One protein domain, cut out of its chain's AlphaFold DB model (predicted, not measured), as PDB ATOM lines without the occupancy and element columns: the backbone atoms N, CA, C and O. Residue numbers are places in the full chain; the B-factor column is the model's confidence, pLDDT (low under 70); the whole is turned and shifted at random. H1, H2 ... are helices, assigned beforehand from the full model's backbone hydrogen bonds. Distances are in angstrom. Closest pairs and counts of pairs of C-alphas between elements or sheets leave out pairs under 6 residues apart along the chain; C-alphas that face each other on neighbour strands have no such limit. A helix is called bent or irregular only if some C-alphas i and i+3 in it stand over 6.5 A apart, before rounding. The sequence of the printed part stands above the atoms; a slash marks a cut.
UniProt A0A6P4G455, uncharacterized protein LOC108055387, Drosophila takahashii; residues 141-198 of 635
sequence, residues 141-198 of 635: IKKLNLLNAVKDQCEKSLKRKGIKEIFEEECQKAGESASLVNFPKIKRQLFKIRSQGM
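Overview. This is residues 141 to 198 of the 635 residues of the protein "uncharacterized protein LOC108055387" of Drosophila takahashii (UniProt A0A6P4G455). The longest helix, H2, forms a hairpin side by side with H1, and H3 slants over the end of this hairpin where H1 and H2 are linked, packing on H1 with H1's residues 151 to 156 and on H2 with H2's residues 163 to 167. A strong kink in H2 near residue 174 turns its last part aside, and a tight link then leads to H3. The printed part has 58 residues, with three named helices in the order H1, H2, H3 and no named strand; the class is all helix. The whole is compact, with a radius of gyration of the C-alphas of 10.5 A, and elongated, with spans of 30 by 18 by 18 A.

Along the chain. H2 holds residues 163 to 180 and measures 17.9 A from first to last C-alpha. It has a kink of 122 degrees near residue 174 and is irregular: C-alphas 173 and 176 are 9.3 A apart. H1, residues 141 to 156, comes before it, begins with C-alpha 141 at (249.588, 243.776, 163.491) and measures 22.4 A. H3, residues 183 to 197, comes after H2, measures 19.2 A and ends with C-alpha 197 at (234.078, 247.736, 144.538). H3 is irregular as well, with C-alphas 185 and 188 lying 7.5 A apart.

Arrangement. H2 and H1 form a helical hairpin. They touch at a shallow tilt of 13 degrees and run opposite ways, and their closest C-alphas, those of Leu 180 and Lys 143, are 5.6 A apart. H2 touches H3 with its residues 163 to 167 alone, at a steep tilt of 50 degrees, opposite ways; the closest C-alphas, those of Ile 163 and Leu 190, are 7.1 A apart. H1 touches H3 with its residues 151 to 156 alone, at a steep tilt of 41 degrees, the same way; the closest C-alphas, those of Glu 155 and Gly 197, are 4.7 A apart. One of the three touching pairs is at a shallow tilt, and the helix packing is only just mostly crossed. In H1 every O i to N i+4 pair is within hydrogen-bond range, against 9 of 14 in H2 and 9 of 11 in H3.

Size, cuts and confidence. The two C-alphas farthest apart, those of Glu 176 and Met 198, are 30.8 A apart. The printed part has no cut. The link from H2 to H3, with 2 residues, is tight, and the link from H1 to H2, with 6 residues, is short. The mean pLDDT of the printed part is 81.7, and residues 157 to 161 and 195 to 198 are under 70.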
ATOM      1  N   ILE A 141     251.017 244.062 163.323       87.56
ATOM      2  CA  ILE A 141     249.588 243.776 163.491       87.56
ATOM      3  C   ILE A 141     248.774 245.072 163.410       87.56
ATOM      4  O   ILE A 141     247.811 245.136 162.642       87.56
ATOM      5  N   LYS A 142     249.188 246.130 164.121       89.50
ATOM      6  CA  LYS A 142     248.553 247.462 164.073       89.50
ATOM      7  C   LYS A 142     248.522 248.013 162.645       89.50
ATOM      8  O   LYS A 142     247.464 248.412 162.152       89.50
ATOM      9  N   LYS A 143     249.647 247.930 161.929       89.94
ATOM     10  CA  LYS A 143     249.756 248.315 160.513       89.94
ATOM     11  C   LYS A 143     248.807 247.524 159.613       89.94
ATOM     12  O   LYS A 143     248.192 248.096 158.712       89.94
ATOM     13  N   LEU A 144     248.703 246.210 159.819       88.81
ATOM     14  CA  LEU A 144     247.826 245.346 159.029       88.81
ATOM     15  C   LEU A 144     246.348 245.688 159.247       88.81
ATOM     16  O   LEU A 144     245.600 245.790 158.274       88.81
ATOM     17  N   ASN A 145     245.950 245.901 160.502       89.25
ATOM     18  CA  ASN A 145     244.581 246.255 160.870       89.25
ATOM     19  C   ASN A 145     244.158 247.586 160.245       89.25
ATOM     20  O   ASN A 145     243.119 247.638 159.590       89.25
ATOM     21  N   LEU A 146     244.999 248.623 160.349       91.12
ATOM     22  CA  LEU A 146     244.746 249.916 159.708       91.12
ATOM     23  C   LEU A 146     244.631 249.781 158.182       91.12
ATOM     24  O   LEU A 146     243.682 250.278 157.580       91.12
ATOM     25  N   LEU A 147     245.549 249.056 157.534       89.06
ATOM     26  CA  LEU A 147     245.464 248.839 156.087       89.06
ATOM     27  C   LEU A 147     244.183 248.112 155.680       89.06
ATOM     28  O   LEU A 147     243.611 248.454 154.649       89.06
ATOM     29  N   ASN A 148     243.742 247.112 156.439       88.44
ATOM     30  CA  ASN A 148     242.508 246.396 156.128       88.44
ATOM     31  C   ASN A 148     241.273 247.281 156.349       88.44
ATOM     32  O   ASN A 148     240.414 247.301 155.477       88.44
ATOM     33  N   ALA A 149     241.240 248.112 157.396       88.88
ATOM     34  CA  ALA A 149     240.170 249.091 157.600       88.88
ATOM     35  C   ALA A 149     240.056 250.090 156.429       88.88
ATOM     36  O   ALA A 149     238.973 250.279 155.872       88.88
ATOM     37  N   VAL A 150     241.185 250.649 155.968       89.62
ATOM     38  CA  VAL A 150     241.222 251.552 154.799       89.62
ATOM     39  C   VAL A 150     240.741 250.845 153.529       89.62
ATOM     40  O   VAL A 150     239.989 251.428 152.743       89.62
ATOM     41  N   LYS A 151     241.172 249.597 153.296       86.75
ATOM     42  CA  LYS A 151     240.756 248.806 152.124       86.75
ATOM     43  C   LYS A 151     239.254 248.526 152.147       86.75
ATOM     44  O   LYS A 151     238.600 248.778 151.138       86.75
ATOM     45  N   ASP A 152     238.724 248.087 153.283       84.56
ATOM     46  CA  ASP A 152     237.305 247.775 153.464       84.56
ATOM     47  C   ASP A 152     236.433 249.021 153.260       84.56
ATOM     48  O   ASP A 152     235.403 248.962 152.587       84.56
ATOM     49  N   GLN A 153     236.856 250.178 153.780       84.00
ATOM     50  CA  GLN A 153     236.149 251.440 153.547       84.00
ATOM     51  C   GLN A 153     236.242 251.903 152.093       84.00
ATOM     52  O   GLN A 153     235.261 252.409 151.551       84.00
ATOM     53  N   CYS A 154     237.384 251.704 151.430       81.06
ATOM     54  CA  CYS A 154     237.525 251.991 150.001       81.06
ATOM     55  C   CYS A 154     236.632 251.098 149.126       81.06
ATOM     56  O   CYS A 154     236.198 251.554 148.069       81.06
ATOM     57  N   GLU A 155     236.370 249.858 149.543       76.31
ATOM     58  CA  GLU A 155     235.462 248.928 148.864       76.31
ATOM     59  C   GLU A 155     233.987 249.292 149.091       76.31
ATOM     60  O   GLU A 155     233.208 249.298 148.139       76.31
ATOM     61  N   LYS A 156     233.611 249.651 150.324       72.50
ATOM     62  CA  LYS A 156     232.219 249.962 150.711       72.50
ATOM     63  C   LYS A 156     231.771 251.379 150.344       72.50
ATOM     64  O   LYS A 156     230.584 251.615 150.126       72.50
ATOM     65  N   SER A 157     232.690 252.341 150.288       64.88
ATOM     66  CA  SER A 157     232.354 253.749 150.054       64.88
ATOM     67  C   SER A 157     232.076 254.031 148.576       64.88
ATOM     68  O   SER A 157     232.978 254.351 147.794       64.88
ATOM     69  N   LEU A 158     230.798 253.980 148.202       55.88
ATOM     70  CA  LEU A 158     230.289 254.447 146.912       55.88
ATOM     71  C   LEU A 158     230.428 255.977 146.816       55.88
ATOM     72  O   LEU A 158     229.638 256.726 147.378       55.88
ATOM     73  N   LYS A 159     231.488 256.419 146.128       56.69
ATOM     74  CA  LYS A 159     231.807 257.776 145.621       56.69
ATOM     75  C   LYS A 159     231.765 259.006 146.535       56.69
ATOM     76  O   LYS A 159     232.500 259.933 146.215       56.69
ATOM     77  N   ARG A 160     231.007 259.052 147.630       54.12
ATOM     78  CA  ARG A 160     230.757 260.296 148.385       54.12
ATOM     79  C   ARG A 160     231.998 260.893 149.056       54.12
ATOM     80  O   ARG A 160     232.044 262.100 149.211       54.12
ATOM     81  N   LYS A 161     232.994 260.067 149.398       65.81
ATOM     82  CA  LYS A 161     234.261 260.501 150.012       65.81
ATOM     83  C   LYS A 161     235.464 260.172 149.146       65.81
ATOM     84  O   LYS A 161     235.521 259.074 148.576       65.81
ATOM     85  N   GLY A 162     236.428 261.082 149.041       74.56
ATOM     86  CA  GLY A 162     237.668 260.861 148.290       74.56
ATOM     87  C   GLY A 162     238.498 259.705 148.870       74.56
ATOM     88  O   GLY A 162     238.434 259.422 150.058       74.56
ATOM     89  N   ILE A 163     239.325 259.025 148.062       83.69
ATOM     90  CA  ILE A 163     240.215 257.958 148.586       83.69
ATOM     91  C   ILE A 163     241.183 258.516 149.640       83.69
ATOM     92  O   ILE A 163     241.511 257.830 150.603       83.69
ATOM     93  N   LYS A 164     241.645 259.758 149.445       87.56
ATOM     94  CA  LYS A 164     242.516 260.444 150.401       87.56
ATOM     95  C   LYS A 164     241.782 260.744 151.711       87.56
ATOM     96  O   LYS A 164     242.318 260.450 152.764       87.56
ATOM     97  N   GLU A 165     240.545 261.217 151.618       87.00
ATOM     98  CA  GLU A 165     239.671 261.483 152.765       87.00
ATOM     99  C   GLU A 165     239.393 260.203 153.571       87.00
ATOM    100  O   GLU A 165     239.583 260.188 154.778       87.00
ATOM    101  N   ILE A 166     239.069 259.084 152.905       88.81
ATOM    102  CA  ILE A 166     238.911 257.775 153.569       88.81
ATOM    103  C   ILE A 166     240.193 257.364 154.299       88.81
ATOM    104  O   ILE A 166     240.142 256.862 155.417       88.81
ATOM    105  N   PHE A 167     241.352 257.554 153.664       91.00
ATOM    106  CA  PHE A 167     242.633 257.250 154.293       91.00
ATOM    107  C   PHE A 167     242.887 258.132 155.524       91.00
ATOM    108  O   PHE A 167     243.317 257.617 156.551       91.00
ATOM    109  N   GLU A 168     242.623 259.435 155.430       91.19
ATOM    110  CA  GLU A 168     242.800 260.392 156.526       91.19
ATOM    111  C   GLU A 168     241.870 260.068 157.710       91.19
ATOM    112  O   GLU A 168     242.340 260.027 158.846       91.19
ATOM    113  N   GLU A 169     240.603 259.728 157.458       90.75
ATOM    114  CA  GLU A 169     239.636 259.332 158.496       90.75
ATOM    115  C   GLU A 169     240.047 258.057 159.242       90.75
ATOM    116  O   GLU A 169     239.986 258.002 160.470       90.75
ATOM    117  N   GLU A 170     240.476 257.019 158.523       92.75
ATOM    118  CA  GLU A 170     240.911 255.769 159.157       92.75
ATOM    119  C   GLU A 170     242.245 255.937 159.898       92.75
ATOM    120  O   GLU A 170     242.429 255.364 160.973       92.75
ATOM    121  N   CYS A 171     243.155 256.773 159.390       91.94
ATOM    122  CA  CYS A 171     244.367 257.157 160.115       91.94
ATOM    123  C   CYS A 171     244.035 257.911 161.408       91.94
ATOM    124  O   CYS A 171     244.624 257.615 162.446       91.94
ATOM    125  N   GLN A 172     243.062 258.825 161.382       92.06
ATOM    126  CA  GLN A 172     242.620 259.545 162.577       92.06
ATOM    127  C   GLN A 172     242.048 258.592 163.637       92.06
ATOM    128  O   GLN A 172     242.371 258.723 164.816       92.06
ATOM    129  N   LYS A 173     241.258 257.589 163.227       91.88
ATOM    130  CA  LYS A 173     240.729 256.549 164.132       91.88
ATOM    131  C   LYS A 173     241.824 255.670 164.740       91.88
ATOM    132  O   LYS A 173     241.662 255.182 165.854       91.88
ATOM    133  N   ALA A 174     242.918 255.446 164.013       88.12
ATOM    134  CA  ALA A 174     244.002 254.559 164.429       88.12
ATOM    135  C   ALA A 174     245.088 255.233 165.293       88.12
ATOM    136  O   ALA A 174     246.008 254.546 165.751       88.12
ATOM    137  N   GLY A 175     244.993 256.549 165.525       90.44
ATOM    138  CA  GLY A 175     245.885 257.299 166.416       90.44
ATOM    139  C   GLY A 175     247.364 257.147 166.046       90.44
ATOM    140  O   GLY A 175     247.754 257.351 164.898       90.44
ATOM    141  N   GLU A 176     248.191 256.737 167.010       86.88
ATOM    142  CA  GLU A 176     249.646 256.554 166.848       86.88
ATOM    143  C   GLU A 176     250.026 255.598 165.699       86.88
ATOM    144  O   GLU A 176     251.071 255.756 165.061       86.88
ATOM    145  N   SER A 177     249.142 254.648 165.361       88.19
ATOM    146  CA  SER A 177     249.363 253.680 164.278       88.19
ATOM    147  C   SER A 177     249.310 254.308 162.878       88.19
ATOM    148  O   SER A 177     249.728 253.667 161.911       88.19
ATOM    149  N   ALA A 178     248.828 255.550 162.742       87.19
ATOM    150  CA  ALA A 178     248.785 256.276 161.469       87.19
ATOM    151  C   ALA A 178     250.176 256.431 160.831       87.19
ATOM    152  O   ALA A 178     250.311 256.371 159.608       87.19
ATOM    153  N   SER A 179     251.219 256.556 161.656       87.25
ATOM    154  CA  SER A 179     252.621 256.669 161.224       87.25
ATOM    155  C   SER A 179     253.146 255.421 160.488       87.25
ATOM    156  O   SER A 179     254.097 255.505 159.710       87.25
ATOM    157  N   LEU A 180     252.499 254.262 160.666       87.88
ATOM    158  CA  LEU A 180     252.928 252.970 160.114       87.88
ATOM    159  C   LEU A 180     252.555 252.779 158.631       87.88
ATOM    160  O   LEU A 180     253.025 251.832 157.977       87.88
ATOM    161  N   VAL A 181     251.693 253.644 158.089       88.06
ATOM    162  CA  VAL A 181     251.180 253.585 156.714       88.06
ATOM    163  C   VAL A 181     251.465 254.883 155.964       88.06
ATOM    164  O   VAL A 181     251.472 255.971 156.519       88.06
ATOM    165  N   ASN A 182     251.703 254.778 154.657       87.69
ATOM    166  CA  ASN A 182     252.058 255.922 153.823       87.69
ATOM    167  C   ASN A 182     251.173 255.945 152.574       87.69
ATOM    168  O   ASN A 182     251.225 255.019 151.758       87.69
ATOM    169  N   PHE A 183     250.375 257.007 152.427       88.31
ATOM    170  CA  PHE A 183     249.392 257.137 151.352       88.31
ATOM    171  C   PHE A 183     249.994 256.966 149.945       88.31
ATOM    172  O   PHE A 183     249.504 256.101 149.217       88.31
ATOM    173  N   PRO A 184     251.069 257.682 149.544       88.00
ATOM    174  CA  PRO A 184     251.746 257.460 148.264       88.00
ATOM    175  C   PRO A 184     252.039 255.991 147.925       88.00
ATOM    176  O   PRO A 184     251.792 255.569 146.793       88.00
ATOM    177  N   LYS A 185     252.500 255.190 148.899       85.19
ATOM    178  CA  LYS A 185     252.859 253.773 148.687       85.19
ATOM    179  C   LYS A 185     251.646 252.872 148.437       85.19
ATOM    180  O   LYS A 185     251.768 251.875 147.727       85.19
ATOM    181  N   ILE A 186     250.482 253.213 148.988       85.19
ATOM    182  CA  ILE A 186     249.259 252.393 148.889       85.19
ATOM    183  C   ILE A 186     248.203 252.980 147.949       85.19
ATOM    184  O   ILE A 186     247.259 252.279 147.587       85.19
ATOM    185  N   LYS A 187     248.380 254.222 147.481       85.81
ATOM    186  CA  LYS A 187     247.457 254.944 146.591       85.81
ATOM    187  C   LYS A 187     246.985 254.061 145.438       85.81
ATOM    188  O   LYS A 187     245.794 253.800 145.311       85.81
ATOM    189  N   ARG A 188     247.909 253.519 144.636       79.56
ATOM    190  CA  ARG A 188     247.563 252.669 143.475       79.56
ATOM    191  C   ARG A 188     246.716 251.449 143.862       79.56
ATOM    192  O   ARG A 188     245.805 251.082 143.124       79.56
ATOM    193  N   GLN A 189     246.992 250.834 145.012       82.69
ATOM    194  CA  GLN A 189     246.230 249.688 145.512       82.69
ATOM    195  C   GLN A 189     244.814 250.097 145.930       82.69
ATOM    196  O   GLN A 189     243.868 249.416 145.548       82.69
ATOM    197  N   LEU A 190     244.655 251.212 146.647       84.88
ATOM    198  CA  LEU A 190     243.346 251.714 147.079       84.88
ATOM    199  C   LEU A 190     242.473 252.144 145.895       84.88
ATOM    200  O   LEU A 190     241.300 251.788 145.842       84.88
ATOM    201  N   PHE A 191     243.056 252.822 144.900       77.44
ATOM    202  CA  PHE A 191     242.367 253.139 143.643       77.44
ATOM    203  C   PHE A 191     241.892 251.874 142.923       77.44
ATOM    204  O   PHE A 191     240.774 251.847 142.416       77.44
ATOM    205  N   LYS A 192     242.706 250.811 142.922       73.62
ATOM    206  CA  LYS A 192     242.345 249.516 142.336       73.62
ATOM    207  C   LYS A 192     241.254 248.788 143.126       73.62
ATOM    208  O   LYS A 192     240.398 248.171 142.516       73.62
ATOM    209  N   ILE A 193     241.276 248.840 144.457       76.06
ATOM    210  CA  ILE A 193     240.240 248.230 145.310       76.06
ATOM    211  C   ILE A 193     238.920 248.971 145.132       76.06
ATOM    212  O   ILE A 193     237.894 248.355 144.863       76.06
ATOM    213  N   ARG A 194     238.952 250.304 145.162       74.00
ATOM    214  CA  ARG A 194     237.764 251.120 144.917       74.00
ATOM    215  C   ARG A 194     237.215 250.930 143.507       74.00
ATOM    216  O   ARG A 194     236.005 250.893 143.346       74.00
ATOM    217  N   SER A 195     238.063 250.769 142.490       60.41
ATOM    218  CA  SER A 195     237.598 250.462 141.130       60.41
ATOM    219  C   SER A 195     237.088 249.026 140.957       60.41
ATOM    220  O   SER A 195     236.457 248.736 139.946       60.41
ATOM    221  N   GLN A 196     237.363 248.134 141.912       60.00
ATOM    222  CA  GLN A 196     236.812 246.779 141.970       60.00
ATOM    223  C   GLN A 196     235.486 246.725 142.745       60.00
ATOM    224  O   GLN A 196     234.617 245.948 142.355       60.00
ATOM    225  N   GLY A 197     235.334 247.541 143.800       53.81
ATOM    226  CA  GLY A 197     234.078 247.736 144.538       53.81
ATOM    227  C   GLY A 197     233.072 248.618 143.787       53.81
ATOM    228  O   GLY A 197     231.868 248.370 143.819       53.81
ATOM    229  N   MET A 198     233.555 249.588 143.000       52.31
ATOM    230  CA  MET A 198     232.780 250.125 141.886       52.31
ATOM    231  C   MET A 198     232.544 248.994 140.900       52.31
ATOM    232  O   MET A 198     233.500 248.437 140.365       52.31
TER     233      MET A 198